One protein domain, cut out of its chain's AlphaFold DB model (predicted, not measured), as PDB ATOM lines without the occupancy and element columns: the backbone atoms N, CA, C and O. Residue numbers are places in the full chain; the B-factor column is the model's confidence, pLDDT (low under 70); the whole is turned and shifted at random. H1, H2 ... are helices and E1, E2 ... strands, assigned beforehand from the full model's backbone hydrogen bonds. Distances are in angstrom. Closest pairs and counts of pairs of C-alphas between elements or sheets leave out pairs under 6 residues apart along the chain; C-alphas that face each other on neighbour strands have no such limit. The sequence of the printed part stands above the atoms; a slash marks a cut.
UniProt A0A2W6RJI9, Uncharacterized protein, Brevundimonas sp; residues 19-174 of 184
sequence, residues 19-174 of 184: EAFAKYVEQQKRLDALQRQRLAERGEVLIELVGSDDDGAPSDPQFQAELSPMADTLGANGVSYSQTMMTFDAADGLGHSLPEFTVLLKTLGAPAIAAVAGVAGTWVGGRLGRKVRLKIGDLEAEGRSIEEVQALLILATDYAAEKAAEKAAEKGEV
ATOM      1  N   GLU A  19     -88.369  69.236  53.727       87.12
ATOM      2  CA  GLU A  19     -88.880  70.145  52.697       87.12
ATOM      3  C   GLU A  19     -88.003  71.403  52.557       87.12
ATOM      4  O   GLU A  19     -87.696  71.828  51.440       87.12
ATOM      5  N   ALA A  20     -87.555  71.994  53.671       88.06
ATOM      6  CA  ALA A  20     -86.642  73.136  53.649       88.06
ATOM      7  C   ALA A  20     -85.285  72.767  53.034       88.06
ATOM      8  O   ALA A  20     -84.753  73.527  52.224       88.06
ATOM      9  N   PHE A  21     -84.746  71.592  53.367       86.81
ATOM     10  CA  PHE A  21     -83.509  71.081  52.786       86.81
ATOM     11  C   PHE A  21     -83.668  70.803  51.288       86.81
ATOM     12  O   PHE A  21     -82.818  71.213  50.500       86.81
ATOM     13  N   ALA A  22     -84.776  70.192  50.865       90.94
ATOM     14  CA  ALA A  22     -85.068  69.957  49.454       90.94
ATOM     15  C   ALA A  22     -85.152  71.273  48.664       90.94
ATOM     16  O   ALA A  22     -84.504  71.402  47.624       90.94
ATOM     17  N   LYS A  23     -85.867  72.280  49.188       92.69
ATOM     18  CA  LYS A  23     -85.940  73.624  48.585       92.69
ATOM     19  C   LYS A  23     -84.577  74.304  48.523       92.69
ATOM     20  O   LYS A  23     -84.251  74.923  47.514       92.69
ATOM     21  N   TYR A  24     -83.770  74.179  49.575       89.25
ATOM     22  CA  TYR A  24     -82.407  74.703  49.594       89.25
ATOM     23  C   TYR A  24     -81.536  74.045  48.515       89.25
ATOM     24  O   TYR A  24     -80.876  74.740  47.747       89.25
ATOM     25  N   VAL A  25     -81.582  72.715  48.399       89.94
ATOM     26  CA  VAL A  25     -80.852  71.968  47.364       89.94
ATOM     27  C   VAL A  25     -81.317  72.363  45.960       89.94
ATOM     28  O   VAL A  25     -80.490  72.543  45.069       89.94
ATOM     29  N   GLU A  26     -82.621  72.529  45.743       91.94
ATOM     30  CA  GLU A  26     -83.169  73.000  44.466       91.94
ATOM     31  C   GLU A  26     -82.693  74.421  44.131       91.94
ATOM     32  O   GLU A  26     -82.257  74.690  43.009       91.94
ATOM     33  N   GLN A  27     -82.710  75.321  45.116       91.81
ATOM     34  CA  GLN A  27     -82.210  76.680  44.961       91.81
ATOM     35  C   GLN A  27     -80.719  76.694  44.606       91.81
ATOM     36  O   GLN A  27     -80.330  77.420  43.692       91.81
ATOM     37  N   GLN A  28     -79.902  75.874  45.272       86.69
ATOM     38  CA  GLN A  28     -78.478  75.732  44.963       86.69
ATOM     39  C   GLN A  28     -78.268  75.240  43.528       86.69
ATOM     40  O   GLN A  28     -77.575  75.893  42.756       86.69
ATOM     41  N   LYS A  29     -78.966  74.175  43.110       88.88
ATOM     42  CA  LYS A  29     -78.903  73.672  41.723       88.88
ATOM     43  C   LYS A  29     -79.252  74.746  40.696       88.88
ATOM     44  O   LYS A  29     -78.617  74.835  39.648       88.88
ATOM     45  N   ARG A  30     -80.258  75.571  40.991       89.94
ATOM     46  CA  ARG A  30     -80.648  76.686  40.124       89.94
ATOM     47  C   ARG A  30     -79.561  77.758  40.048       89.94
ATOM     48  O   ARG A  30     -79.299  78.267  38.961       89.94
ATOM     49  N   LEU A  31     -78.956  78.126  41.176       89.50
ATOM     50  CA  LEU A  31     -77.870  79.108  41.208       89.50
ATOM     51  C   LEU A  31     -76.638  78.600  40.458       89.50
ATOM     52  O   LEU A  31     -76.092  79.343  39.642       89.50
ATOM     53  N   ASP A  32     -76.280  77.334  40.657       86.69
ATOM     54  CA  ASP A  32     -75.209  76.659  39.929       86.69
ATOM     55  C   ASP A  32     -75.465  76.676  38.423       86.69
ATOM     56  O   ASP A  32     -74.585  77.060  37.657       86.69
ATOM     57  N   ALA A  33     -76.671  76.310  37.979       88.88
ATOM     58  CA  ALA A  33     -77.032  76.334  36.562       88.88
ATOM     59  C   ALA A  33     -76.897  77.747  35.966       88.88
ATOM     60  O   ALA A  33     -76.268  77.930  34.925       88.88
ATOM     61  N   LEU A  34     -77.391  78.772  36.669       90.88
ATOM     62  CA  LEU A  34     -77.258  80.170  36.242       90.88
ATOM     63  C   LEU A  34     -75.800  80.644  36.214       90.88
ATOM     64  O   LEU A  34     -75.414  81.437  35.352       90.88
ATOM     65  N   GLN A  35     -74.973  80.213  37.166       89.31
ATOM     66  CA  GLN A  35     -73.542  80.506  37.144       89.31
ATOM     67  C   GLN A  35     -72.865  79.833  35.951       89.31
ATOM     68  O   GLN A  35     -72.177  80.521  35.202       89.31
ATOM     69  N   ARG A  36     -73.114  78.540  35.717       89.50
ATOM     70  CA  ARG A  36     -72.564  77.794  34.574       89.50
ATOM     71  C   ARG A  36     -72.962  78.415  33.241       89.50
ATOM     72  O   ARG A  36     -72.112  78.554  32.363       89.50
ATOM     73  N   GLN A  37     -74.215  78.848  33.108       89.88
ATOM     74  CA  GLN A  37     -74.692  79.549  31.921       89.88
ATOM     75  C   GLN A  37     -73.916  80.853  31.695       89.88
ATOM     76  O   GLN A  37     -73.393  81.081  30.607       89.88
ATOM     77  N   ARG A  38     -73.742  81.671  32.743       90.81
ATOM     78  CA  ARG A  38     -72.958  82.916  32.653       90.81
ATOM     79  C   ARG A  38     -71.489  82.681  32.308       90.81
ATOM     80  O   ARG A  38     -70.904  83.493  31.594       90.81
ATOM     81  N   LEU A  39     -70.882  81.609  32.818       91.75
ATOM     82  CA  LEU A  39     -69.511  81.235  32.464       91.75
ATOM     83  C   LEU A  39     -69.422  80.867  30.978       91.75
ATOM     84  O   LEU A  39     -68.604  81.435  30.257       91.75
ATOM     85  N   ALA A  40     -70.324  80.016  30.486       90.31
ATOM     86  CA  ALA A  40     -70.354  79.640  29.074       90.31
ATOM     87  C   ALA A  40     -70.553  80.850  28.148       90.31
ATOM     88  O   ALA A  40     -69.852  80.983  27.147       90.31
ATOM     89  N   GLU A  41     -71.426  81.793  28.513       89.81
ATOM     90  CA  GLU A  41     -71.624  83.046  27.768       89.81
ATOM     91  C   GLU A  41     -70.369  83.933  27.695       89.81
ATOM     92  O   GLU A  41     -70.239  84.756  26.779       89.81
ATOM     93  N   ARG A  42     -69.454  83.781  28.659       91.44
ATOM     94  CA  ARG A  42     -68.145  84.447  28.707       91.44
ATOM     95  C   ARG A  42     -67.038  83.645  28.014       91.44
ATOM     96  O   ARG A  42     -65.912  84.134  27.931       91.44
ATOM     97  N   GLY A  43     -67.345  82.456  27.494       93.12
ATOM     98  CA  GLY A  43     -66.358  81.528  26.942       93.12
ATOM     99  C   GLY A  43     -65.484  80.889  28.024       93.12
ATOM    100  O   GLY A  43     -64.313  80.599  27.778       93.12
ATOM    101  N   GLU A  44     -66.025  80.731  29.229       95.50
ATOM    102  CA  GLU A  44     -65.367  80.105  30.373       95.50
ATOM    103  C   GLU A  44     -65.953  78.711  30.635       95.50
ATOM    104  O   GLU A  44     -67.138  78.458  30.411       95.50
ATOM    105  N   VAL A  45     -65.108  77.808  31.126       95.81
ATOM    106  CA  VAL A  45     -65.459  76.437  31.507       95.81
ATOM    107  C   VAL A  45     -65.043  76.179  32.946       95.81
ATOM    108  O   VAL A  45     -64.006  76.673  33.382       95.81
ATOM    109  N   LEU A  46     -65.821  75.388  33.680       96.69
ATOM    110  CA  LEU A  46     -65.421  74.891  34.992       96.69
ATOM    111  C   LEU A  46     -64.833  73.481  34.853       96.69
ATOM    112  O   LEU A  46     -65.483  72.578  34.328       96.69
ATOM    113  N   ILE A  47     -63.609  73.311  35.341       97.19
ATOM    114  CA  ILE A  47     -62.903  72.038  35.473       97.19
ATOM    115  C   ILE A  47     -62.850  71.692  36.960       97.19
ATOM    116  O   ILE A  47     -62.335  72.465  37.763       97.19
ATOM    117  N   GLU A  48     -63.363  70.526  37.326       97.06
ATOM    118  CA  GLU A  48     -63.401  70.019  38.695       97.06
ATOM    119  C   GLU A  48     -62.575  68.727  38.787       97.06
ATOM    120  O   GLU A  48     -62.818  67.765  38.052       97.06
ATOM    121  N   LEU A  49     -61.587  68.705  39.684       97.44
ATOM    122  CA  LEU A  49     -60.812  67.513  40.025       97.44
ATOM    123  C   LEU A  49     -61.555  66.742  41.119       97.44
ATOM    124  O   LEU A  49     -61.470  67.045  42.304       97.44
ATOM    125  N   VAL A  50     -62.329  65.743  40.710       96.81
ATOM    126  CA  VAL A  50     -63.183  64.992  41.628       96.81
ATOM    127  C   VAL A  50     -62.348  63.912  42.314       96.81
ATOM    128  O   VAL A  50     -61.752  63.061  41.641       96.81
ATOM    129  N   GLY A  51     -62.299  63.981  43.645       94.12
ATOM    130  CA  GLY A  51     -61.642  62.998  44.508       94.12
ATOM    131  C   GLY A  51     -62.376  61.660  44.558       94.12
ATOM    132  O   GLY A  51     -63.536  61.557  44.152       94.12
ATOM    133  N   SER A  52     -61.690  60.631  45.047       94.31
ATOM    134  CA  SER A  52     -62.319  59.373  45.445       94.31
ATOM    135  C   SER A  52     -62.815  59.439  46.892       94.31
ATOM    136  O   SER A  52     -62.445  60.334  47.645       94.31
ATOM    137  N   ASP A  53     -63.622  58.462  47.309       90.50
ATOM    138  CA  ASP A  53     -64.096  58.364  48.701       90.50
ATOM    139  C   ASP A  53     -62.952  58.120  49.709       90.50
ATOM    140  O   ASP A  53     -63.109  58.368  50.901       90.50
ATOM    141  N   ASP A  54     -61.795  57.655  49.223       89.44
ATOM    142  CA  ASP A  54     -60.579  57.424  50.011       89.44
ATOM    143  C   ASP A  54     -59.669  58.664  50.085       89.44
ATOM    144  O   ASP A  54     -58.575  58.601  50.660       89.44
ATOM    145  N   ASP A  55     -60.064  59.774  49.456       90.62
ATOM    146  CA  ASP A  55     -59.315  61.018  49.542       90.62
ATOM    147  C   ASP A  55     -59.499  61.700  50.899       90.62
ATOM    148  O   ASP A  55     -60.555  61.655  51.531       90.62
ATOM    149  N   GLY A  56     -58.419  62.344  51.345       89.06
ATOM    150  CA  GLY A  56     -58.449  63.207  52.516       89.06
ATOM    151  C   GLY A  56     -59.373  64.409  52.318       89.06
ATOM    152  O   GLY A  56     -59.874  64.679  51.222       89.06
ATOM    153  N   ALA A  57     -59.576  65.171  53.388       90.31
ATOM    154  CA  ALA A  57     -60.334  66.408  53.296       90.31
ATOM    155  C   ALA A  57     -59.639  67.376  52.318       90.31
ATOM    156  O   ALA A  57     -58.408  67.422  52.280       90.31
ATOM    157  N   PRO A  58     -60.382  68.223  51.580       88.88
ATOM    158  CA  PRO A  58     -59.773  69.212  50.695       88.88
ATOM    159  C   PRO A  58     -58.757  70.121  51.398       88.88
ATOM    160  O   PRO A  58     -57.799  70.549  50.774       88.88
ATOM    161  N   SER A  59     -58.910  70.380  52.698       89.69
ATOM    162  CA  SER A  59     -57.958  71.158  53.500       89.69
ATOM    163  C   SER A  59     -56.629  70.449  53.792       89.69
ATOM    164  O   SER A  59     -55.708  71.087  54.302       89.69
ATOM    165  N   ASP A  60     -56.515  69.146  53.525       91.75
ATOM    166  CA  ASP A  60     -55.332  68.367  53.885       91.75
ATOM    167  C   ASP A  60     -54.111  68.807  53.060       91.75
ATOM    168  O   ASP A  60     -54.202  68.918  51.833       91.75
ATOM    169  N   PRO A  61     -52.930  68.998  53.683       93.44
ATOM    170  CA  PRO A  61     -51.738  69.464  52.972       93.44
ATOM    171  C   PRO A  61     -51.339  68.577  51.790       93.44
ATOM    172  O   PRO A  61     -50.868  69.078  50.772       93.44
ATOM    173  N   GLN A  62     -51.547  67.261  51.907       92.81
ATOM    174  CA  GLN A  62     -51.280  66.334  50.813       92.81
ATOM    175  C   GLN A  62     -52.243  66.553  49.640       92.81
ATOM    176  O   GLN A  62     -51.795  66.607  48.500       92.81
ATOM    177  N   PHE A  63     -53.539  66.730  49.907       93.31
ATOM    178  CA  PHE A  63     -54.525  67.020  48.866       93.31
ATOM    179  C   PHE A  63     -54.182  68.336  48.152       93.31
ATOM    180  O   PHE A  63     -54.140  68.390  46.927       93.31
ATOM    181  N   GLN A  64     -53.829  69.379  48.909       94.81
ATOM    182  CA  GLN A  64     -53.412  70.676  48.360       94.81
ATOM    183  C   GLN A  64     -52.144  70.584  47.494       94.81
ATOM    184  O   GLN A  64     -52.063  71.210  46.432       94.81
ATOM    185  N   ALA A  65     -51.167  69.770  47.903       94.31
ATOM    186  CA  ALA A  65     -49.969  69.517  47.106       94.31
ATOM    187  C   ALA A  65     -50.301  68.853  45.760       94.31
ATOM    188  O   ALA A  65     -49.633  69.124  44.766       94.31
ATOM    189  N   GLU A  66     -51.353  68.035  45.703       94.81
ATOM    190  CA  GLU A  66     -51.807  67.381  44.474       94.81
ATOM    191  C   GLU A  66     -52.627  68.308  43.555       94.81
ATOM    192  O   GLU A  66     -52.688  68.063  42.351       94.81
ATOM    193  N   LEU A  67     -53.196  69.407  44.075       95.12
ATOM    194  CA  LEU A  67     -53.861  70.436  43.257       95.12
ATOM    195  C   LEU A  67     -52.878  71.407  42.589       95.12
ATOM    196  O   LEU A  67     -53.162  71.931  41.509       95.12
ATOM    197  N   SER A  68     -51.731  71.654  43.225       95.19
ATOM    198  CA  SER A  68     -50.750  72.658  42.784       95.19
ATOM    199  C   SER A  68     -50.267  72.454  41.333       95.19
ATOM    200  O   SER A  68     -50.285  73.423  40.573       95.19
ATOM    201  N   PRO A  69     -49.962  71.219  40.870       97.06
ATOM    202  CA  PRO A  69     -49.526  70.986  39.493       97.06
ATOM    203  C   PRO A  69     -50.511  71.474  38.427       97.06
ATOM    204  O   PRO A  69     -50.088  71.886  37.345       97.06
ATOM    205  N   MET A  70     -51.819  71.430  38.705       97.06
ATOM    206  CA  MET A  70     -52.840  71.914  37.773       97.06
ATOM    207  C   MET A  70     -52.746  73.436  37.614       97.06
ATOM    208  O   MET A  70     -52.656  73.936  36.491       97.06
ATOM    209  N   ALA A  71     -52.709  74.164  38.733       96.50
ATOM    210  CA  ALA A  71     -52.574  75.620  38.757       96.50
ATOM    211  C   ALA A  71     -51.272  76.083  38.079       96.50
ATOM    212  O   ALA A  71     -51.292  76.987  37.235       96.50
ATOM    213  N   ASP A  72     -50.162  75.410  38.390       97.56
ATOM    214  CA  ASP A  72     -48.849  75.683  37.806       97.56
ATOM    215  C   ASP A  72     -48.859  75.467  36.291       97.56
ATOM    216  O   ASP A  72     -48.348  76.291  35.534       97.56
ATOM    217  N   THR A  73     -49.491  74.387  35.828       97.62
ATOM    218  CA  THR A  73     -49.557  74.052  34.400       97.62
ATOM    219  C   THR A  73     -50.415  75.038  33.623       97.62
ATOM    220  O   THR A  73     -50.013  75.466  32.539       97.62
ATOM    221  N   LEU A  74     -51.565  75.442  34.169       97.12
ATOM    222  CA  LEU A  74     -52.402  76.477  33.563       97.12
ATOM    223  C   LEU A  74     -51.620  77.795  33.436       97.12
ATOM    224  O   LEU A  74     -51.542  78.363  32.346       97.12
ATOM    225  N   GLY A  75     -50.962  78.230  34.516       96.50
ATOM    226  CA  GLY A  75     -50.157  79.453  34.526       96.50
ATOM    227  C   GLY A  75     -48.963  79.404  33.568       96.50
ATOM    228  O   GLY A  75     -48.766  80.328  32.777       96.50
ATOM    229  N   ALA A  76     -48.199  78.309  33.576       97.00
ATOM    230  CA  ALA A  76     -47.019  78.127  32.730       97.00
ATOM    231  C   ALA A  76     -47.345  78.124  31.227       97.00
ATOM    232  O   ALA A  76     -46.498  78.487  30.412       97.00
ATOM    233  N   ASN A  77     -48.574  77.751  30.858       96.62
ATOM    234  CA  ASN A  77     -49.050  77.748  29.474       96.62
ATOM    235  C   ASN A  77     -49.827  79.023  29.095       96.62
ATOM    236  O   ASN A  77     -50.428  79.074  28.023       96.62
ATOM    237  N   GLY A  78     -49.824  80.054  29.949       95.75
ATOM    238  CA  GLY A  78     -50.507  81.323  29.680       95.75
ATOM    239  C   GLY A  78     -52.032  81.211  29.656       95.75
ATOM    240  O   GLY A  78     -52.705  82.072  29.083       95.75
ATOM    241  N   VAL A  79     -52.586  80.156  30.256       96.88
ATOM    242  CA  VAL A  79     -54.028  79.941  30.332       96.88
ATOM    243  C   VAL A  79     -54.588  80.838  31.426       96.88
ATOM    244  O   VAL A  79     -54.150  80.790  32.573       96.88
ATOM    245  N   SER A  80     -55.574  81.663  31.083       96.69
ATOM    246  CA  SER A  80     -56.253  82.503  32.066       96.69
ATOM    247  C   SER A  80     -57.229  81.649  32.867       96.69
ATOM    248  O   SER A  80     -58.171  81.088  32.298       96.69
ATOM    249  N   TYR A  81     -57.034  81.587  34.183       97.44
ATOM    250  CA  TYR A  81     -57.886  80.819  35.083       97.44
ATOM    251  C   TYR A  81     -58.162  81.546  36.404       97.44
ATOM    252  O   TYR A  81     -57.461  82.484  36.782       97.44
ATOM    253  N   SER A  82     -59.193  81.083  37.105       96.56
ATOM    254  CA  SER A  82     -59.489  81.398  38.500       96.56
ATOM    255  C   SER A  82     -59.734  80.091  39.241       96.56
ATOM    256  O   SER A  82     -60.455  79.234  38.735       96.56
ATOM    257  N   GLN A  83     -59.171  79.938  40.436       96.12
ATOM    258  CA  GLN A  83     -59.431  78.784  41.297       96.12
ATOM    259  C   GLN A  83     -60.401  79.176  42.415       96.12
ATOM    260  O   GLN A  83     -60.250  80.247  43.008       96.12
ATOM    261  N   THR A  84     -61.398  78.337  42.701       94.06
ATOM    262  CA  THR A  84     -62.296  78.572  43.841       94.06
ATOM    263  C   THR A  84     -61.521  78.370  45.143       94.06
ATOM    264  O   THR A  84     -60.801  77.384  45.301       94.06
ATOM    265  N   MET A  85     -61.675  79.287  46.098       92.00
ATOM    266  CA  MET A  85     -61.074  79.174  47.428       92.00
ATOM    267  C   MET A  85     -62.160  79.182  48.497       92.00
ATOM    268  O   MET A  85     -63.108  79.963  48.425       92.00
ATOM    269  N   MET A  86     -61.995  78.337  49.510       89.88
ATOM    270  CA  MET A  86     -62.788  78.389  50.729       89.88
ATOM    271  C   MET A  86     -62.067  79.271  51.747       89.88
ATOM    272  O   MET A  86     -60.941  78.978  52.146       89.88
ATOM    273  N   THR A  87     -62.720  80.350  52.170       87.88
ATOM    274  CA  THR A  87     -62.210  81.276  53.187       87.88
ATOM    275  C   THR A  87     -63.002  81.132  54.478       87.88
ATOM    276  O   THR A  87     -64.230  81.041  54.437       87.88
ATOM    277  N   PHE A  88     -62.321  81.164  55.620       84.25
ATOM    278  CA  PHE A  88     -62.963  81.146  56.930       84.25
ATOM    279  C   PHE A  88     -63.004  82.556  57.517       84.25
ATOM    280  O   PHE A  88     -61.990  83.249  57.533       84.25
ATOM    281  N   ASP A  89     -64.168  82.965  58.021       80.19
ATOM    282  CA  ASP A  89     -64.342  84.238  58.733       80.19
ATOM    283  C   ASP A  89     -63.914  84.079  60.203       80.19
ATOM    284  O   ASP A  89     -64.723  84.058  61.130       80.19
ATOM    285  N   ALA A  90     -62.621  83.830  60.406       80.38
ATOM    286  CA  ALA A  90     -61.998  83.714  61.718       80.38
ATOM    287  C   ALA A  90     -60.618  84.373  61.686       80.38
ATOM    288  O   ALA A  90     -59.896  84.236  60.702       80.38
ATOM    289  N   ALA A  91     -60.237  85.047  62.778       72.25
ATOM    290  CA  ALA A  91     -58.975  85.792  62.873       72.25
ATOM    291  C   ALA A  91     -57.732  84.951  62.517       72.25
ATOM    292  O   ALA A  91     -56.789  85.485  61.940       72.25
ATOM    293  N   ASP A  92     -57.777  83.642  62.789       75.50
ATOM    294  CA  ASP A  92     -56.692  82.690  62.512       75.50
ATOM    295  C   ASP A  92     -57.065  81.639  61.441       75.50
ATOM    296  O   ASP A  92     -56.369  80.639  61.260       75.50
ATOM    297  N   GLY A  93     -58.189  81.820  60.740       73.06
ATOM    298  CA  GLY A  93     -58.674  80.871  59.741       73.06
ATOM    299  C   GLY A  93     -57.924  80.993  58.417       73.06
ATOM    300  O   GLY A  93     -58.267  81.831  57.586       73.06
ATOM    301  N   LEU A  94     -56.933  80.131  58.176       78.25
ATOM    302  CA  LEU A  94     -56.322  80.010  56.850       78.25
ATOM    303  C   LEU A  94     -57.295  79.300  55.896       78.25
ATOM    304  O   LEU A  94     -57.728  78.176  56.150       78.25
ATOM    305  N   GLY A  95     -57.656  79.976  54.805       86.25
ATOM    306  CA  GLY A  95     -58.433  79.376  53.722       86.25
ATOM    307  C   GLY A  95     -57.638  78.322  52.947       86.25
ATOM    308  O   GLY A  95     -56.412  78.261  53.041       86.25
ATOM    309  N   HIS A  96     -58.334  77.507  52.159       90.88
ATOM    310  CA  HIS A  96     -57.717  76.516  51.276       90.88
ATOM    311  C   HIS A  96     -58.361  76.541  49.892       90.88
ATOM    312  O   HIS A  96     -59.508  76.965  49.727       90.88
ATOM    313  N   SER A  97     -57.614  76.096  48.886       93.56
ATOM    314  CA  SER A  97     -58.123  76.020  47.522       93.56
ATOM    315  C   SER A  97     -59.015  74.799  47.344       93.56
ATOM    316  O   SER A  97     -58.719  73.715  47.847       93.56
ATOM    317  N   LEU A  98     -60.101  74.961  46.598       95.50
ATOM    318  CA  LEU A  98     -60.937  73.854  46.158       95.50
ATOM    319  C   LEU A  98     -60.390  73.264  44.847       95.50
ATOM    320  O   LEU A  98     -59.660  73.946  44.113       95.50
ATOM    321  N   PRO A  99     -60.743  72.011  44.511       96.19
ATOM    322  CA  PRO A  99     -60.348  71.363  43.257       96.19
ATOM    323  C   PRO A  99     -61.090  71.907  42.017       96.19
ATOM    324  O   PRO A  99     -61.319  71.181  41.054       96.19
ATOM    325  N   GLU A 100     -61.487  73.176  42.030       96.88
ATOM    326  CA  GLU A 100     -62.354  73.805  41.036       96.88
ATOM    327  C   GLU A 100     -61.630  74.949  40.324       96.88
ATOM    328  O   GLU A 100     -61.219  75.930  40.948       96.88
ATOM    329  N   PHE A 101     -61.512  74.837  39.004       97.44
ATOM    330  CA  PHE A 101     -60.802  75.779  38.144       97.44
ATOM    331  C   PHE A 101     -61.740  76.310  37.062       97.44
ATOM    332  O   PHE A 101     -62.195  75.569  36.194       97.44
ATOM    333  N   THR A 102     -62.005  77.612  37.079       97.12
ATOM    334  CA  THR A 102     -62.673  78.307  35.975       97.12
ATOM    335  C   THR A 102     -61.623  78.733  34.958       97.12
ATOM    336  O   THR A 102     -60.721  79.493  35.300       97.12
ATOM    337  N   VAL A 103     -61.727  78.264  33.718       97.25
ATOM    338  CA  VAL A 103     -60.736  78.473  32.656       97.25
ATOM    339  C   VAL A 103     -61.354  79.214  31.480       97.25
ATOM    340  O   VAL A 103     -62.444  78.883  31.024       97.25
ATOM    341  N   LEU A 104     -60.633  80.198  30.944       96.06
ATOM    342  CA  LEU A 104     -61.039  80.948  29.761       96.06
ATOM    343  C   LEU A 104     -60.622  80.209  28.481       96.06
ATOM    344  O   LEU A 104     -59.447  80.207  28.106       96.06
ATOM    345  N   LEU A 105     -61.588  79.621  27.772       94.56
ATOM    346  CA  LEU A 105     -61.344  78.680  26.670       94.56
ATOM    347  C   LEU A 105     -60.557  79.283  25.503       94.56
ATOM    348  O   LEU A 105     -59.723  78.605  24.917       94.56
ATOM    349  N   LYS A 106     -60.722  80.579  25.211       93.44
ATOM    350  CA  LYS A 106     -59.936  81.260  24.159       93.44
ATOM    351  C   LYS A 106     -58.425  81.308  24.435       93.44
ATOM    352  O   LYS A 106     -57.658  81.623  23.533       93.44
ATOM    353  N   THR A 107     -58.003  81.060  25.676       93.44
ATOM    354  CA  THR A 107     -56.583  80.976  26.057       93.44
ATOM    355  C   THR A 107     -56.057  79.539  26.034       93.44
ATOM    356  O   THR A 107     -54.857  79.319  26.164       93.44
ATOM    357  N   LEU A 108     -56.939  78.558  25.828       93.19
ATOM    358  CA  LEU A 108     -56.618  77.139  25.846       93.19
ATOM    359  C   LEU A 108     -56.266  76.649  24.430       93.19
ATOM    360  O   LEU A 108     -57.078  76.053  23.729       93.19
ATOM    361  N   GLY A 109     -55.041  76.936  23.986       93.00
ATOM    362  CA  GLY A 109     -54.524  76.435  22.705       93.00
ATOM    363  C   GLY A 109     -54.129  74.953  22.753       93.00
ATOM    364  O   GLY A 109     -53.960  74.382  23.827       93.00
ATOM    365  N   ALA A 110     -53.895  74.331  21.592       93.19
ATOM    366  CA  ALA A 110     -53.562  72.902  21.498       93.19
ATOM    367  C   ALA A 110     -52.398  72.436  22.412       93.19
ATOM    368  O   ALA A 110     -52.545  71.394  23.053       93.19
ATOM    369  N   PRO A 111     -51.281  73.185  22.561       93.38
ATOM    370  CA  PRO A 111     -50.230  72.817  23.515       93.38
ATOM    371  C   PRO A 111     -50.709  72.838  24.973       93.38
ATOM    372  O   PRO A 111     -50.392  71.931  25.741       93.38
ATOM    373  N   ALA A 112     -51.519  73.837  25.336       95.50
ATOM    374  CA  ALA A 112     -52.084  73.963  26.673       95.50
ATOM    375  C   ALA A 112     -53.079  72.834  26.969       95.50
ATOM    376  O   ALA A 112     -53.042  72.267  28.055       95.50
ATOM    377  N   ILE A 113     -53.910  72.453  25.993       96.50
ATOM    378  CA  ILE A 113     -54.833  71.313  26.105       96.50
ATOM    379  C   ILE A 113     -54.066  70.035  26.458       96.50
ATOM    380  O   ILE A 113     -54.424  69.353  27.416       96.50
ATOM    381  N   ALA A 114     -53.000  69.720  25.717       96.06
ATOM    382  CA  ALA A 114     -52.205  68.519  25.964       96.06
ATOM    383  C   ALA A 114     -51.531  68.546  27.348       96.06
ATOM    384  O   ALA A 114     -51.549  67.545  28.064       96.06
ATOM    385  N   ALA A 115     -50.978  69.695  27.750       96.00
ATOM    386  CA  ALA A 115     -50.339  69.854  29.054       96.00
ATOM    387  C   ALA A 115     -51.339  69.692  30.213       96.00
ATOM    388  O   ALA A 115     -51.095  68.919  31.142       96.00
ATOM    389  N   VAL A 116     -52.490  70.368  30.131       96.62
ATOM    390  CA  VAL A 116     -53.562  70.280  31.133       96.62
ATOM    391  C   VAL A 116     -54.104  68.854  31.211       96.62
ATOM    392  O   VAL A 116     -54.255  68.329  32.311       96.62
ATOM    393  N   ALA A 117     -54.332  68.191  30.073       97.00
ATOM    394  CA  ALA A 117     -54.785  66.803  30.048       97.00
ATOM    395  C   ALA A 117     -53.773  65.838  30.686       97.00
ATOM    396  O   ALA A 117     -54.175  64.933  31.412       97.00
ATOM    397  N   GLY A 118     -52.468  66.044  30.481       96.38
ATOM    398  CA  GLY A 118     -51.427  65.230  31.115       96.38
ATOM    399  C   GLY A 118     -51.427  65.343  32.644       96.38
ATOM    400  O   GLY A 118     -51.385  64.333  33.353       96.38
ATOM    401  N   VAL A 119     -51.538  66.565  33.172       96.75
ATOM    402  CA  VAL A 119     -51.597  66.786  34.627       96.75
ATOM    403  C   VAL A 119     -52.910  66.293  35.223       96.75
ATOM    404  O   VAL A 119     -52.909  65.602  36.240       96.75
ATOM    405  N   ALA A 120     -54.027  66.560  34.560       96.19
ATOM    406  CA  ALA A 120     -55.324  66.051  34.973       96.19
ATOM    407  C   ALA A 120     -55.377  64.512  34.918       96.19
ATOM    408  O   ALA A 120     -55.952  63.869  35.790       96.19
ATOM    409  N   GLY A 121     -54.704  63.889  33.954       94.88
ATOM    410  CA  GLY A 121     -54.542  62.441  33.917       94.88
ATOM    411  C   GLY A 121     -53.650  61.891  35.027       94.88
ATOM    412  O   GLY A 121     -53.896  60.790  35.506       94.88
ATOM    413  N   THR A 122     -52.666  62.664  35.499       95.06
ATOM    414  CA  THR A 122     -51.890  62.314  36.703       95.06
ATOM    415  C   THR A 122     -52.783  62.310  37.945       95.06
ATOM    416  O   THR A 122     -52.696  61.389  38.752       95.06
ATOM    417  N   TRP A 123     -53.696  63.283  38.067       96.31
ATOM    418  CA  TRP A 123     -54.719  63.291  39.120       96.31
ATOM    419  C   TRP A 123     -55.581  62.023  39.083       96.31
ATOM    420  O   TRP A 123     -55.702  61.325  40.090       96.31
ATOM    421  N   VAL A 124     -56.125  61.705  37.907       96.25
ATOM    422  CA  VAL A 124     -56.970  60.525  37.676       96.25
ATOM    423  C   VAL A 124     -56.221  59.221  37.952       96.25
ATOM    424  O   VAL A 124     -56.750  58.330  38.608       96.25
ATOM    425  N   GLY A 125     -54.979  59.107  37.481       94.06
ATOM    426  CA  GLY A 125     -54.145  57.921  37.673       94.06
ATOM    427  C   GLY A 125     -53.601  57.766  39.095       94.06
ATOM    428  O   GLY A 125     -53.137  56.683  39.445       94.06
ATOM    429  N   GLY A 126     -53.657  58.819  39.917       92.19
ATOM    430  CA  GLY A 126     -53.116  58.816  41.273       92.19
ATOM    431  C   GLY A 126     -53.877  57.904  42.236       92.19
ATOM    432  O   GLY A 126     -53.254  57.288  43.101       92.19
ATOM    433  N   ARG A 127     -55.208  57.791  42.095       94.00
ATOM    434  CA  ARG A 127     -56.055  56.932  42.944       94.00
ATOM    435  C   ARG A 127     -57.283  56.411  42.211       94.00
ATOM    436  O   ARG A 127     -57.875  57.098  41.382       94.00
ATOM    437  N   LEU A 128     -57.715  55.207  42.589       92.81
ATOM    438  CA  LEU A 128     -58.932  54.604  42.054       92.81
ATOM    439  C   LEU A 128     -60.159  55.441  42.439       92.81
ATOM    440  O   LEU A 128     -60.350  55.769  43.604       92.81
ATOM    441  N   GLY A 129     -60.999  55.758  41.454       93.25
ATOM    442  CA  GLY A 129     -62.237  56.520  41.650       93.25
ATOM    443  C   GLY A 129     -62.112  58.018  41.366       93.25
ATOM    444  O   GLY A 129     -63.139  58.664  41.154       93.25
ATOM    445  N   ARG A 130     -60.888  58.554  41.268       96.75
ATOM    446  CA  ARG A 130     -60.673  59.938  40.835       96.75
ATOM    447  C   ARG A 130     -61.073  60.134  39.379       96.75
ATOM    448  O   ARG A 130     -60.932  59.241  38.542       96.75
ATOM    449  N   LYS A 131     -61.574  61.328  39.077       97.44
ATOM    450  CA  LYS A 131     -62.002  61.730  37.733       97.44
ATOM    451  C   LYS A 131     -61.889  63.238  37.559       97.44
ATOM    452  O   LYS A 131     -61.752  63.981  38.528       97.44
ATOM    453  N   VAL A 132     -61.980  63.686  36.318       97.62
ATOM    454  CA  VAL A 132     -62.119  65.101  35.976       97.62
ATOM    455  C   VAL A 132     -63.535  65.321  35.496       97.62
ATOM    456  O   VAL A 132     -64.037  64.544  34.687       97.62
ATOM    457  N   ARG A 133     -64.177  66.380  35.968       97.75
ATOM    458  CA  ARG A 133     -65.498  66.788  35.509       97.75
ATOM    459  C   ARG A 133     -65.409  68.160  34.861       97.75
ATOM    460  O   ARG A 133     -64.863  69.091  35.441       97.75
ATOM    461  N   LEU A 134     -65.955  68.273  33.659       96.44
ATOM    462  CA  LEU A 134     -66.022  69.506  32.890       96.44
ATOM    463  C   LEU A 134     -67.474  69.975  32.820       96.44
ATOM    464  O   LEU A 134     -68.366  69.183  32.518       96.44
ATOM    465  N   LYS A 135     -67.704  71.260  33.098       94.75
ATOM    466  CA  LYS A 135     -69.023  71.904  33.072       94.75
ATOM    467  C   LYS A 135     -68.979  73.147  32.183       94.75
ATOM    468  O   LYS A 135     -68.237  74.088  32.475       94.75
ATOM    469  N   ILE A 136     -69.792  73.165  31.128       90.50
ATOM    470  CA  ILE A 136     -69.942  74.289  30.193       90.50
ATOM    471  C   ILE A 136     -71.424  74.518  29.883       90.50
ATOM    472  O   ILE A 136     -72.057  73.747  29.168       90.50
ATOM    473  N   GLY A 137     -71.998  75.581  30.451       87.69
ATOM    474  CA  GLY A 137     -73.433  75.841  30.340       87.69
ATOM    475  C   GLY A 137     -74.230  74.677  30.929       87.69
ATOM    476  O   GLY A 137     -74.016  74.308  32.085       87.69
ATOM    477  N   ASP A 138     -75.092  74.076  30.113       86.94
ATOM    478  CA  ASP A 138     -75.902  72.910  30.491       86.94
ATOM    479  C   ASP A 138     -75.196  71.565  30.247       86.94
ATOM    480  O   ASP A 138     -75.727  70.510  30.595       86.94
ATOM    481  N   LEU A 139     -74.003  71.576  29.645       87.75
ATOM    482  CA  LEU A 139     -73.236  70.366  29.369       87.75
ATOM    483  C   LEU A 139     -72.335  70.022  30.555       87.75
ATOM    484  O   LEU A 139     -71.564  70.852  31.044       87.75
ATOM    485  N   GLU A 140     -72.402  68.762  30.975       94.12
ATOM    486  CA  GLU A 140     -71.529  68.177  31.987       94.12
ATOM    487  C   GLU A 140     -70.975  66.851  31.467       94.12
ATOM    488  O   GLU A 140     -71.725  66.004  30.975       94.12
ATOM    489  N   ALA A 141     -69.660  66.674  31.560       95.31
ATOM    490  CA  ALA A 141     -68.984  65.469  31.103       95.31
ATOM    491  C   ALA A 141     -67.836  65.090  32.041       95.31
ATOM    492  O   ALA A 141     -67.240  65.946  32.694       95.31
ATOM    493  N   GLU A 142     -67.526  63.796  32.111       97.31
ATOM    494  CA  GLU A 142     -66.496  63.253  32.998       97.31
ATOM    495  C   GLU A 142     -65.433  62.500  32.200       97.31
ATOM    496  O   GLU A 142     -65.764  61.750  31.284       97.31
ATOM    497  N   GLY A 143     -64.168  62.692  32.568       96.25
ATOM    498  CA  GLY A 143     -63.017  61.989  32.011       96.25
ATOM    499  C   GLY A 143     -62.280  61.194  33.086       96.25
ATOM    500  O   GLY A 143     -62.077  61.670  34.208       96.25
ATOM    501  N   ARG A 144     -61.887  59.971  32.737       96.62
ATOM    502  CA  ARG A 144     -61.196  58.979  33.576       96.62
ATOM    503  C   ARG A 144     -59.902  58.464  32.937       96.62
ATOM    504  O   ARG A 144     -59.310  57.508  33.432       96.62
ATOM    505  N   SER A 145     -59.427  59.119  31.883       96.25
ATOM    506  CA  SER A 145     -58.090  58.924  31.322       96.25
ATOM    507  C   SER A 145     -57.547  60.237  30.753       96.25
ATOM    508  O   SER A 145     -58.293  61.206  30.603       96.25
ATOM    509  N   ILE A 146     -56.254  60.274  30.416       96.75
ATOM    510  CA  ILE A 146     -55.637  61.433  29.748       96.75
ATOM    511  C   ILE A 146     -56.370  61.741  28.438       96.75
ATOM    512  O   ILE A 146     -56.700  62.893  28.167       96.75
ATOM    513  N   GLU A 147     -56.652  60.712  27.642       97.06
ATOM    514  CA  GLU A 147     -57.278  60.819  26.324       97.06
ATOM    515  C   GLU A 147     -58.712  61.336  26.427       97.06
ATOM    516  O   GLU A 147     -59.107  62.214  25.661       97.06
ATOM    517  N   GLU A 148     -59.478  60.831  27.398       97.06
ATOM    518  CA  GLU A 148     -60.836  61.310  27.652       97.06
ATOM    519  C   GLU A 148     -60.819  62.777  28.084       97.06
ATOM    520  O   GLU A 148     -61.548  63.589  27.521       97.06
ATOM    521  N   VAL A 149     -59.944  63.153  29.023       96.19
ATOM    522  CA  VAL A 149     -59.830  64.549  29.472       96.19
ATOM    523  C   VAL A 149     -59.417  65.465  28.323       96.19
ATOM    524  O   VAL A 149     -59.998  66.536  28.149       96.19
ATOM    525  N   GLN A 150     -58.457  65.044  27.502       97.19
ATOM    526  CA  GLN A 150     -58.039  65.797  26.326       97.19
ATOM    527  C   GLN A 150     -59.198  65.997  25.343       97.19
ATOM    528  O   GLN A 150     -59.422  67.117  24.883       97.19
ATOM    529  N   ALA A 151     -59.955  64.938  25.043       96.44
ATOM    530  CA  ALA A 151     -61.115  65.014  24.160       96.44
ATOM    531  C   ALA A 151     -62.191  65.965  24.706       96.44
ATOM    532  O   ALA A 151     -62.763  66.742  23.943       96.44
ATOM    533  N   LEU A 152     -62.424  65.963  26.023       95.75
ATOM    534  CA  LEU A 152     -63.357  66.887  26.668       95.75
ATOM    535  C   LEU A 152     -62.924  68.349  26.538       95.75
ATOM    536  O   LEU A 152     -63.758  69.209  26.263       95.75
ATOM    537  N   LEU A 153     -61.632  68.639  26.708       95.62
ATOM    538  CA  LEU A 153     -61.109  69.999  26.555       95.62
ATOM    539  C   LEU A 153     -61.230  70.497  25.109       95.62
ATOM    540  O   LEU A 153     -61.627  71.641  24.904       95.62
ATOM    541  N   ILE A 154     -60.953  69.635  24.123       95.88
ATOM    542  CA  ILE A 154     -61.137  69.949  22.696       95.88
ATOM    543  C   ILE A 154     -62.612  70.247  22.405       95.88
ATOM    544  O   ILE A 154     -62.938  71.298  21.852       95.88
ATOM    545  N   LEU A 155     -63.515  69.368  22.847       93.75
ATOM    546  CA  LEU A 155     -64.952  69.549  22.659       93.75
ATOM    547  C   LEU A 155     -65.446  70.864  23.279       93.75
ATOM    548  O   LEU A 155     -66.251  71.571  22.677       93.75
ATOM    549  N   ALA A 156     -64.946  71.218  24.465       92.44
ATOM    550  CA  ALA A 156     -65.290  72.471  25.123       92.44
ATOM    551  C   ALA A 156     -64.811  73.693  24.323       92.44
ATOM    552  O   ALA A 156     -65.563  74.659  24.176       92.44
ATOM    553  N   THR A 157     -63.588  73.659  23.778       93.50
ATOM    554  CA  THR A 157     -63.078  74.750  22.935       93.50
ATOM    555  C   THR A 157     -63.869  74.904  21.640       93.50
ATOM    556  O   THR A 157     -64.196  76.033  21.271       93.50
ATOM    557  N   ASP A 158     -64.242  73.794  20.999       92.50
ATOM    558  CA  ASP A 158     -65.023  73.806  19.758       92.50
ATOM    559  C   ASP A 158     -66.430  74.363  19.999       92.50
ATOM    560  O   ASP A 158     -66.876  75.267  19.289       92.50
ATOM    561  N   TYR A 159     -67.091  73.912  21.069       89.81
ATOM    562  CA  TYR A 159     -68.398  74.421  21.480       89.81
ATOM    563  C   TYR A 159     -68.371  75.935  21.741       89.81
ATOM    564  O   TYR A 159     -69.251  76.675  21.298       89.81
ATOM    565  N   ALA A 160     -67.348  76.435  22.441       88.19
ATOM    566  CA  ALA A 160     -67.230  77.866  22.708       88.19
ATOM    567  C   ALA A 160     -66.962  78.687  21.438       88.19
ATOM    568  O   ALA A 160     -67.468  79.806  21.320       88.19
ATOM    569  N   ALA A 161     -66.198  78.146  20.486       88.44
ATOM    570  CA  ALA A 161     -65.966  78.790  19.198       88.44
ATOM    571  C   ALA A 161     -67.263  78.896  18.376       88.44
ATOM    572  O   ALA A 161     -67.555  79.965  17.835       88.44
ATOM    573  N   GLU A 162     -68.072  77.834  18.346       89.31
ATOM    574  CA  GLU A 162     -69.392  77.819  17.699       89.31
ATOM    575  C   GLU A 162     -70.328  78.871  18.316       89.31
ATOM    576  O   GLU A 162     -70.875  79.719  17.606       89.31
ATOM    577  N   LYS A 163     -70.431  78.916  19.652       86.62
ATOM    578  CA  LYS A 163     -71.268  79.906  20.353       86.62
ATOM    579  C   LYS A 163     -70.798  81.344  20.176       86.62
ATOM    580  O   LYS A 163     -71.622  82.257  20.081       86.62
ATOM    581  N   ALA A 164     -69.491  81.574  20.089       85.81
ATOM    582  CA  ALA A 164     -68.964  82.894  19.768       85.81
ATOM    583  C   ALA A 164     -69.341  83.332  18.340       85.81
ATOM    584  O   ALA A 164     -69.667  84.504  18.135       85.81
ATOM    585  N   ALA A 165     -69.337  82.405  17.375       87.00
ATOM    586  CA  ALA A 165     -69.718  82.676  15.991       87.00
ATOM    587  C   ALA A 165     -71.221  82.973  15.845       87.00
ATOM    588  O   ALA A 165     -71.577  83.961  15.202       87.00
ATOM    589  N   GLU A 166     -72.094  82.197  16.503       87.50
ATOM    590  CA  GLU A 166     -73.546  82.452  16.549       87.50
ATOM    591  C   GLU A 166     -73.850  83.866  17.075       87.50
ATOM    592  O   GLU A 166     -74.560  84.648  16.439       87.50
ATOM    593  N   LYS A 167     -73.231  84.245  18.201       84.06
ATOM    594  CA  LYS A 167     -73.419  85.567  18.822       84.06
ATOM    595  C   LYS A 167     -72.896  86.717  17.956       84.06
ATOM    596  O   LYS A 167     -73.403  87.837  18.039       84.06
ATOM    597  N   ALA A 168     -71.855  86.476  17.158       84.19
ATOM    598  CA  ALA A 168     -71.336  87.464  16.217       84.19
ATOM    599  C   ALA A 168     -72.289  87.672  15.028       84.19
ATOM    600  O   ALA A 168     -72.486  88.815  14.615       84.19
ATOM    601  N   ALA A 169     -72.912  86.600  14.527       85.44
ATOM    602  CA  ALA A 169     -73.900  86.670  13.452       85.44
ATOM    603  C   ALA A 169     -75.160  87.447  13.878       85.44
ATOM    604  O   ALA A 169     -75.572  88.369  13.176       85.44
ATOM    605  N   GLU A 170     -75.696  87.170  15.072       80.12
ATOM    606  CA  GLU A 170     -76.873  87.872  15.612       80.12
ATOM    607  C   GLU A 170     -76.617  89.383  15.786       80.12
ATOM    608  O   GLU A 170     -77.447  90.219  15.433       80.12
ATOM    609  N   LYS A 171     -75.422  89.769  16.258       74.94
ATOM    610  CA  LYS A 171     -75.047  91.189  16.379       74.94
ATOM    611  C   LYS A 171     -74.890  91.899  15.032       74.94
ATOM    612  O   LYS A 171     -75.123  93.106  14.966       74.94
ATOM    613  N   GLY A 172     -74.481  91.183  13.984       70.06
ATOM    614  CA  GLY A 172     -74.372  91.725  12.626       70.06
ATOM    615  C   GLY A 172     -75.736  92.052  12.011       70.06
ATOM    616  O   GLY A 172     -75.900  93.116  11.418       70.06
ATOM    617  N   GLU A 173     -76.736  91.195  12.230       59.22
ATOM    618  CA  GLU A 173     -78.095  91.354  11.690       59.22
ATOM    619  C   GLU A 173     -78.866  92.529  12.332       59.22
ATOM    620  O   GLU A 173     -79.606  93.261  11.664       59.22
ATOM    621  N   VAL A 174     -78.626  92.796  13.621       60.41
ATOM    622  CA  VAL A 174     -79.226  93.939  14.338       60.41
ATOM    623  C   VAL A 174     -78.617  95.284  13.900       60.41
ATOM    624  O   VAL A 174     -79.307  96.304  13.861       60.41
TER     625      VAL A 174
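AT A GLANCE: This is residues 19 to 174 of the 184 residues of an uncharacterized protein of Brevundimonas sp (UniProt A0A2W6RJI9). Look for a strongly twisted five-stranded sheet covered on one face by H2, H3 and H4, with the end of H1 on the other face; residues 19 to 31 of H1 and 168 to 174 of H4 stick out as arms. The printed part has 156 residues, with named elements in the order H1 E1 H2 E2 E3 H3 E4 E5 H4; the antiparallel sheet runs E2 E3 E1 E4 E5. The class is mixed; the whole is compact, with a radius of gyration of the C-alphas of 17.0 A and spans of 54 by 44 by 31 A.

HOW THE PARTS SIT: Begin at H1, residues 19 to 41, on the sheet at a height of 12.0 A. Next find E1, residues 44 to 50, antiparallel to E4, residues 131 to 136, with N 48 and O 133 at 2.8 A. On the opposite face from H1, H2, residues 61 to 76, lies over the hairpin of E2, residues 81 to 86, and E3, residues 96 to 104, where N 82 and O 102 are 2.8 A apart. Between E3 and E1, N 47 and O 101 are 2.8 A apart. H3, residues 110 to 126, touches H2 at a shallow tilt of 11 degrees, closest at C-alphas 70 and 119, 6.1 A. E5, residues 139 to 143, makes a hairpin with E4, N 134 to O 141 being 2.8 A. H4, residues 146 to 174, touches H3 with residues 146 to 154 alone, closest at C-alphas 146 and 121, 4.4 A. Every O i to N i+4 pair is within hydrogen-bond range in H1, H3 and H4, but 9 of 12 in H2.

IN THESE COORDINATES: Find C-alpha 19 at (-88.880, 70.145, 52.697); H1 runs 32.9 A from there. H4 runs 43.0 A to C-alpha 174 at (-79.226, 93.939, 14.338).

THE WHOLE: The printed part has no cut and no long link; residues 173 to 174 have pLDDT under 70.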